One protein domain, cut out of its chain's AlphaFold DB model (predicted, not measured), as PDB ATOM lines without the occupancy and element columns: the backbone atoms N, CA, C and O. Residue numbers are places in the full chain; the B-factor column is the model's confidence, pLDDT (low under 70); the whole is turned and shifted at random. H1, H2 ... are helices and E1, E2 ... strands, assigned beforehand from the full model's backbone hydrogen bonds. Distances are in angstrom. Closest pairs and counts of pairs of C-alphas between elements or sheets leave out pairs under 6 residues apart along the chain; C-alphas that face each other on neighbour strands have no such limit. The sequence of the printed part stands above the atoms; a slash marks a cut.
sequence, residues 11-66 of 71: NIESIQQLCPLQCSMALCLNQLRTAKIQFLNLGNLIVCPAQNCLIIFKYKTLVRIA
ATOM      1  N   ASN A  11      -4.049 -15.080  18.738       73.81
ATOM      2  CA  ASN A  11      -4.879 -16.114  18.138       73.81
ATOM      3  C   ASN A  11      -6.329 -15.940  18.616       73.81
ATOM      4  O   ASN A  11      -6.572 -15.847  19.822       73.81
ATOM      5  N   ILE A  12      -7.284 -15.928  17.683       82.94
ATOM      6  CA  ILE A  12      -8.731 -15.907  17.949       82.94
ATOM      7  C   ILE A  12      -9.124 -16.978  18.982       82.94
ATOM      8  O   ILE A  12     -10.003 -16.733  19.808       82.94
ATOM      9  N   GLU A  13      -8.429 -18.118  19.006       85.50
ATOM     10  CA  GLU A  13      -8.602 -19.183  20.005       85.50
ATOM     11  C   GLU A  13      -8.506 -18.680  21.456       85.50
ATOM     12  O   GLU A  13      -9.285 -19.088  22.314       85.50
ATOM     13  N   SER A  14      -7.598 -17.742  21.744       87.31
ATOM     14  CA  SER A  14      -7.457 -17.174  23.092       87.31
ATOM     15  C   SER A  14      -8.657 -16.309  23.492       87.31
ATOM     16  O   SER A  14      -9.084 -16.326  24.644       87.31
ATOM     17  N   ILE A  15      -9.262 -15.600  22.532       90.31
ATOM     18  CA  ILE A  15     -10.472 -14.798  22.765       90.31
ATOM     19  C   ILE A  15     -11.685 -15.702  22.979       90.31
ATOM     20  O   ILE A  15     -12.527 -15.395  23.820       90.31
ATOM     21  N   GLN A  16     -11.756 -16.844  22.290       88.81
ATOM     22  CA  GLN A  16     -12.821 -17.830  22.499       88.81
ATOM     23  C   GLN A  16     -12.843 -18.374  23.934       88.81
ATOM     24  O   GLN A  16     -13.919 -18.592  24.487       88.81
ATOM     25  N   GLN A  17     -11.679 -18.545  24.569       88.81
ATOM     26  CA  GLN A  17     -11.600 -18.967  25.974       88.81
ATOM     27  C   GLN A  17     -12.113 -17.890  26.943       88.81
ATOM     28  O   GLN A  17     -12.713 -18.211  27.968       88.81
ATOM     29  N   LEU A  18     -11.895 -16.613  26.617       89.81
ATOM     30  CA  LEU A  18     -12.323 -15.474  27.436       89.81
ATOM     31  C   LEU A  18     -13.789 -15.086  27.221       89.81
ATOM     32  O   LEU A  18     -14.355 -14.402  28.064       89.81
ATOM     33  N   CYS A  19     -14.404 -15.487  26.111       90.12
ATOM     34  CA  CYS A  19     -15.811 -15.231  25.824       90.12
ATOM     35  C   CYS A  19     -16.422 -16.507  25.226       90.12
ATOM     36  O   CYS A  19     -16.395 -16.684  24.011       90.12
ATOM     37  N   PRO A  20     -16.945 -17.429  26.056       87.25
ATOM     38  CA  PRO A  20     -17.560 -18.656  25.562       87.25
ATOM     39  C   PRO A  20     -18.965 -18.412  24.993       87.25
ATOM     40  O   PRO A  20     -19.627 -17.422  25.309       87.25
ATOM     41  N   LEU A  21     -19.451 -19.350  24.171       84.00
ATOM     42  CA  LEU A  21     -20.733 -19.235  23.459       84.00
ATOM     43  C   LEU A  21     -21.920 -18.976  24.408       84.00
ATOM     44  O   LEU A  21     -22.746 -18.107  24.152       84.00
ATOM     45  N   GLN A  22     -21.968 -19.684  25.540       82.62
ATOM     46  CA  GLN A  22     -22.999 -19.526  26.574       82.62
ATOM     47  C   GLN A  22     -22.543 -18.617  27.730       82.62
ATOM     48  O   GLN A  22     -22.748 -18.937  28.898       82.62
ATOM     49  N   CYS A  23     -21.885 -17.494  27.433       82.06
ATOM     50  CA  CYS A  23     -21.519 -16.518  28.461       82.06
ATOM     51  C   CYS A  23     -22.544 -15.392  28.597       82.06
ATOM     52  O   CYS A  23     -23.250 -15.041  27.650       82.06
ATOM     53  N   SER A  24     -22.571 -14.773  29.780       84.44
ATOM     54  CA  SER A  24     -23.145 -13.441  29.919       84.44
ATOM     55  C   SER A  24     -22.146 -12.400  29.408       84.44
ATOM     56  O   SER A  24     -20.942 -12.483  29.660       84.44
ATOM     57  N   MET A  25     -22.650 -11.369  28.732       90.00
ATOM     58  CA  MET A  25     -21.825 -10.262  28.237       90.00
ATOM     59  C   MET A  25     -21.003  -9.584  29.349       90.00
ATOM     60  O   MET A  25     -19.853  -9.215  29.134       90.00
ATOM     61  N   ALA A  26     -21.562  -9.463  30.559       90.62
ATOM     62  CA  ALA A  26     -20.862  -8.887  31.709       90.62
ATOM     63  C   ALA A  26     -19.646  -9.727  32.138       90.62
ATOM     64  O   ALA A  26     -18.593  -9.168  32.443       90.62
ATOM     65  N   LEU A  27     -19.772 -11.060  32.127       91.00
ATOM     66  CA  LEU A  27     -18.664 -11.961  32.443       91.00
ATOM     67  C   LEU A  27     -17.543 -11.840  31.402       91.00
ATOM     68  O   LEU A  27     -16.397 -11.619  31.790       91.00
ATOM     69  N   CYS A  28     -17.878 -11.876  30.109       92.50
ATOM     70  CA  CYS A  28     -16.905 -11.697  29.021       92.50
ATOM     71  C   CYS A  28     -16.164 -10.352  29.143       92.50
ATOM     72  O   CYS A  28     -14.937 -10.318  29.135       92.50
ATOM     73  N   LEU A  29     -16.875  -9.239  29.366       94.19
ATOM     74  CA  LEU A  29     -16.252  -7.920  29.562       94.19
ATOM     75  C   LEU A  29     -15.279  -7.892  30.752       94.19
ATOM     76  O   LEU A  29     -14.218  -7.269  30.680       94.19
ATOM     77  N   ASN A  30     -15.624  -8.571  31.848       94.81
ATOM     78  CA  ASN A  30     -14.744  -8.685  33.006       94.81
ATOM     79  C   ASN A  30     -13.506  -9.535  32.698       94.81
ATOM     80  O   ASN A  30     -12.406  -9.141  33.076       94.81
ATOM     81  N   GLN A  31     -13.658 -10.646  31.975       93.31
ATOM     82  CA  GLN A  31     -12.541 -11.499  31.560       93.31
ATOM     83  C   GLN A  31     -11.573 -10.757  30.629       93.31
ATOM     84  O   GLN A  31     -10.364 -10.802  30.855       93.31
ATOM     85  N   LEU A  32     -12.087  -9.995  29.659       94.00
ATOM     86  CA  LEU A  32     -11.269  -9.135  28.796       94.00
ATOM     87  C   LEU A  32     -10.491  -8.091  29.611       94.00
ATOM     88  O   LEU A  32      -9.293  -7.902  29.393       94.00
ATOM     89  N   ARG A  33     -11.144  -7.456  30.595       94.94
ATOM     90  CA  ARG A  33     -10.494  -6.484  31.487       94.94
ATOM     91  C   ARG A  33      -9.392  -7.131  32.328       94.94
ATOM     92  O   ARG A  33      -8.300  -6.576  32.412       94.94
ATOM     93  N   THR A  34      -9.645  -8.301  32.914       95.56
ATOM     94  CA  THR A  34      -8.649  -9.055  33.696       95.56
ATOM     95  C   THR A  34      -7.457  -9.469  32.835       95.56
ATOM     96  O   THR A  34      -6.315  -9.359  33.276       95.56
ATOM     97  N   ALA A  35      -7.703  -9.855  31.582       93.62
ATOM     98  CA  ALA A  35      -6.664 -10.155  30.599       93.62
ATOM     99  C   ALA A  35      -5.940  -8.903  30.057       93.62
ATOM    100  O   ALA A  35      -5.047  -9.031  29.221       93.62
ATOM    101  N   LYS A  36      -6.304  -7.697  30.520       94.62
ATOM    102  CA  LYS A  36      -5.768  -6.401  30.067       94.62
ATOM    103  C   LYS A  36      -5.906  -6.183  28.556       94.62
ATOM    104  O   LYS A  36      -5.091  -5.500  27.941       94.62
ATOM    105  N   ILE A  37      -6.953  -6.746  27.960       93.81
ATOM    106  CA  ILE A  37      -7.278  -6.534  26.553       93.81
ATOM    107  C   ILE A  37      -7.999  -5.196  26.427       93.81
ATOM    108  O   ILE A  37      -9.019  -4.965  27.076       93.81
ATOM    109  N   GLN A  38      -7.468  -4.309  25.589       93.88
ATOM    110  CA  GLN A  38      -8.153  -3.073  25.233       93.88
ATOM    111  C   GLN A  38      -9.267  -3.373  24.234       93.88
ATOM    112  O   GLN A  38      -9.034  -4.004  23.202       93.88
ATOM    113  N   PHE A  39     -10.470  -2.902  24.541       95.25
ATOM    114  CA  PHE A  39     -11.639  -3.098  23.699       95.25
ATOM    115  C   PHE A  39     -12.546  -1.867  23.702       95.25
ATOM    116  O   PHE A  39     -12.566  -1.087  24.657       95.25
ATOM    117  N   LEU A  40     -13.341  -1.734  22.645       96.00
ATOM    118  CA  LEU A  40     -14.439  -0.784  22.523       96.00
ATOM    119  C   LEU A  40     -15.760  -1.550  22.623       96.00
ATOM    120  O   LEU A  40     -16.002  -2.470  21.846       96.00
ATOM    121  N   ASN A  41     -16.613  -1.180  23.576       94.25
ATOM    122  CA  ASN A  41     -17.936  -1.775  23.750       94.25
ATOM    123  C   ASN A  41     -19.004  -0.904  23.071       94.25
ATOM    124  O   ASN A  41     -19.223   0.231  23.485       94.25
ATOM    125  N   LEU A  42     -19.685  -1.457  22.068       94.31
ATOM    126  CA  LEU A  42     -20.761  -0.826  21.298       94.31
ATOM    127  C   LEU A  42     -22.126  -1.481  21.585       94.31
ATOM    128  O   LEU A  42     -23.015  -1.509  20.738       94.31
ATOM    129  N   GLY A  43     -22.296  -2.056  22.778       90.69
ATOM    130  CA  GLY A  43     -23.513  -2.748  23.191       90.69
ATOM    131  C   GLY A  43     -23.478  -4.217  22.787       90.69
ATOM    132  O   GLY A  43     -23.011  -5.053  23.548       90.69
ATOM    133  N   ASN A  44     -23.982  -4.547  21.601       93.00
ATOM    134  CA  ASN A  44     -23.998  -5.923  21.087       93.00
ATOM    135  C   ASN A  44     -22.742  -6.291  20.278       93.00
ATOM    136  O   ASN A  44     -22.607  -7.431  19.841       93.00
ATOM    137  N   LEU A  45     -21.839  -5.339  20.071       94.06
ATOM    138  CA  LEU A  45     -20.579  -5.523  19.368       94.06
ATOM    139  C   LEU A  45     -19.439  -5.051  20.269       94.06
ATOM    140  O   LEU A  45     -19.474  -3.936  20.782       94.06
ATOM    141  N   ILE A  46     -18.422  -5.884  20.453       95.25
ATOM    142  CA  ILE A  46     -17.171  -5.501  21.107       95.25
ATOM    143  C   ILE A  46     -16.068  -5.563  20.058       95.25
ATOM    144  O   ILE A  46     -15.911  -6.572  19.375       95.25
ATOM    145  N   VAL A  47     -15.306  -4.487  19.928       95.56
ATOM    146  CA  VAL A  47     -14.160  -4.412  19.021       95.56
ATOM    147  C   VAL A  47     -12.886  -4.517  19.844       95.56
ATOM    148  O   VAL A  47     -12.719  -3.770  20.804       95.56
ATOM    149  N   CYS A  48     -11.982  -5.410  19.454       94.25
ATOM    150  CA  CYS A  48     -10.682  -5.628  20.085       94.25
ATOM    151  C   CYS A  48      -9.577  -5.317  19.054       94.25
ATOM    152  O   CYS A  48      -9.134  -6.221  18.337       94.25
ATOM    153  N   PRO A  49      -9.145  -4.044  18.923       90.62
ATOM    154  CA  PRO A  49      -8.265  -3.616  17.832       90.62
ATOM    155  C   PRO A  49      -6.900  -4.308  17.849       90.62
ATOM    156  O   PRO A  49      -6.416  -4.748  16.812       90.62
ATOM    157  N   ALA A  50      -6.301  -4.466  19.034       90.44
ATOM    158  CA  ALA A  50      -4.986  -5.092  19.184       90.44
ATOM    159  C   ALA A  50      -4.979  -6.580  18.782       90.44
ATOM    160  O   ALA A  50      -3.942  -7.120  18.411       90.44
ATOM    161  N   GLN A  51      -6.136  -7.240  18.848       90.12
ATOM    162  CA  GLN A  51      -6.341  -8.638  18.467       90.12
ATOM    163  C   GLN A  51      -6.923  -8.770  17.058       90.12
ATOM    164  O   GLN A  51      -7.231  -9.879  16.627       90.12
ATOM    165  N   ASN A  52      -7.084  -7.647  16.350       91.12
ATOM    166  CA  ASN A  52      -7.707  -7.568  15.039       91.12
ATOM    167  C   ASN A  52      -9.034  -8.345  14.978       91.12
ATOM    168  O   ASN A  52      -9.247  -9.125  14.049       91.12
ATOM    169  N   CYS A  53      -9.906  -8.197  15.986       91.62
ATOM    170  CA  CYS A  53     -11.141  -8.973  16.058       91.62
ATOM    171  C   CYS A  53     -12.370  -8.210  16.579       91.62
ATOM    172  O   CYS A  53     -12.288  -7.154  17.207       91.62
ATOM    173  N   LEU A  54     -13.527  -8.789  16.272       93.69
ATOM    174  CA  LEU A  54     -14.882  -8.366  16.593       93.69
ATOM    175  C   LEU A  54     -15.545  -9.492  17.390       93.69
ATOM    176  O   LEU A  54     -15.455 -10.652  16.991       93.69
ATOM    177  N   ILE A  55     -16.268  -9.163  18.452       93.88
ATOM    178  CA  ILE A  55     -17.069 -10.099  19.244       93.88
ATOM    179  C   ILE A  55     -18.534  -9.654  19.148       93.88
ATOM    180  O   ILE A  55     -18.875  -8.540  19.541       93.88
ATOM    181  N   ILE A  56     -19.398 -10.506  18.600       94.38
ATOM    182  CA  ILE A  56     -20.793 -10.187  18.268       94.38
ATOM    183  C   ILE A  56     -21.731 -10.942  19.206       94.38
ATOM    184  O   ILE A  56     -21.732 -12.173  19.231       94.38
ATOM    185  N   PHE A  57     -22.586 -10.208  19.911       93.38
ATOM    186  CA  PHE A  57     -23.613 -10.733  20.802       93.38
ATOM    187  C   PHE A  57     -25.014 -10.572  20.205       93.38
ATOM    188  O   PHE A  57     -25.337  -9.571  19.567       93.38
ATOM    189  N   LYS A  58     -25.895 -11.534  20.478       91.62
ATOM    190  CA  LYS A  58     -27.337 -11.442  20.223       91.62
ATOM    191  C   LYS A  58     -28.068 -11.860  21.490       91.62
ATOM    192  O   LYS A  58     -27.761 -12.901  22.053       91.62
ATOM    193  N   TYR A  59     -28.992 -11.026  21.967       88.81
ATOM    194  CA  TYR A  59     -29.698 -11.245  23.241       88.81
ATOM    195  C   TYR A  59     -28.758 -11.576  24.421       88.81
ATOM    196  O   TYR A  59     -29.080 -12.402  25.265       88.81
ATOM    197  N   LYS A  60     -27.593 -10.905  24.485       82.94
ATOM    198  CA  LYS A  60     -26.517 -11.106  25.482       82.94
ATOM    199  C   LYS A  60     -25.760 -12.440  25.389       82.94
ATOM    200  O   LYS A  60     -24.872 -12.656  26.207       82.94
ATOM    201  N   THR A  61     -26.055 -13.273  24.396       88.00
ATOM    202  CA  THR A  61     -25.327 -14.510  24.081       88.00
ATOM    203  C   THR A  61     -24.288 -14.237  23.004       88.00
ATOM    204  O   THR A  61     -24.569 -13.512  22.047       88.00
ATOM    205  N   LEU A  62     -23.089 -14.804  23.142       92.06
ATOM    206  CA  LEU A  62     -22.073 -14.707  22.102       92.06
ATOM    207  C   LEU A  62     -22.524 -15.489  20.862       92.06
ATOM    208  O   LEU A  62     -22.921 -16.643  20.967       92.06
ATOM    209  N   VAL A  63     -22.429 -14.873  19.684       92.62
ATOM    210  CA  VAL A  63     -22.778 -15.509  18.404       92.62
ATOM    211  C   VAL A  63     -21.543 -15.776  17.559       92.62
ATOM    212  O   VAL A  63     -21.449 -16.819  16.914       92.62
ATOM    213  N   ARG A  64     -20.599 -14.833  17.518       91.75
ATOM    214  CA  ARG A  64     -19.433 -14.935  16.639       91.75
ATOM    215  C   ARG A  64     -18.267 -14.110  17.168       91.75
ATOM    216  O   ARG A  64     -18.463 -12.992  17.636       91.75
ATOM    217  N   ILE A  65     -17.063 -14.648  17.003       92.88
ATOM    218  CA  ILE A  65     -15.813 -13.888  17.028       92.88
ATOM    219  C   ILE A  65     -15.270 -13.896  15.596       92.88
ATOM    220  O   ILE A  65     -15.176 -14.962  14.989       92.88
ATOM    221  N   ALA A  66     -14.986 -12.726  15.033       90.88
ATOM    222  CA  ALA A  66     -14.527 -12.567  13.652       90.88
ATOM    223  C   ALA A  66     -13.297 -11.663  13.589       90.88
ATOM    224  O   ALA A  66     -13.126 -10.809  14.451       90.88
TER     225      ALA A  66
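Overview. This is residues 11 to 66 of the 71 residues of an uncharacterized protein of Acinetobacter bouvetii (UniProt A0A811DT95). A small three-stranded antiparallel sheet forms one wall of the domain, and two short helices, H1 and H2, lie over one of its faces, about perpendicular to each other, while the other face is bare of helices. After H2 the printed part folds back to the sheet, where residues 40 to 41 pair with E1 outside the named strands. The printed part has 56 residues, with two named helices and then three named strands in the order H1, H2, E1, E2, E3; the sheet order is E1, E2, E3, and the class is mixed, helices and strands. The whole is compact, with a radius of gyration of the C-alphas of 9.7 A, and rounded, spanning 26 by 19 by 17 A.

Arrangement. The sheet is a meander, each strand the antiparallel neighbour of the one before: E1, residues 45 to 48, E2, residues 53 to 58, and E3, residues 61 to 66. E1 and E2 form a hairpin at 161 degrees between their directions, with N 46 and O 55 2.8 A apart, within hydrogen-bond range. E2 and E3 form a second hairpin at 155 degrees, with N 54 and O 66 at 2.7 A and N 63 and O 56 at 2.8 A. E2 is the inner strand; E1 and E3 are edge strands. Residues 40 to 41 pair antiparallel with residues 46 to 47 of E1. H1, residues 12 to 18, is on the sheet at a height of 9.5 A, only just over E2 alone, since 2 of its C-alphas fall on E3; on the local plane it runs slantwise to the strands, at 41 degrees to E2. The closest C-alphas of H1 and E3 are those of Gln 16 and Ile 65, 7.4 A apart. H2, residues 25 to 34, is on the same face at a height of 9.4 A, over none of the strands, but only just, with 2 of its C-alphas falling on E3. The closest C-alphas of H2 and E3 are those of Met 25 and Thr 61, 6.9 A apart. H1 and H2 only just touch, with 3 pairs of C-alphas within 8 A, the closest being Leu 18 and Gln 31 at 5.7 A; their lines are about perpendicular, at 75 degrees. In H1 and H2 every O i to N i+4 pair is within hydrogen-bond range.

Along the chain. E2 measures 16.9 A from first to last C-alpha, E3 15.1 A and E1 9.9 A. H2 measures 14.3 A and H1 10.2 A. H1 begins at C-alpha 12 (-8.731, -15.907, 17.949), H2 at C-alpha 25 (-21.825, -10.262, 28.237), and E3 ends at C-alpha 66 (-14.527, -12.567, 13.652).

Size, cuts and confidence. The two C-alphas farthest apart are those of Asn 11 and Tyr 59, at 25.8 A. The printed part has no cut and no long link; the links E1 to E2 and E2 to E3 are tight. The mean pLDDT of the printed part is 90.9, and no printed residue is under 70.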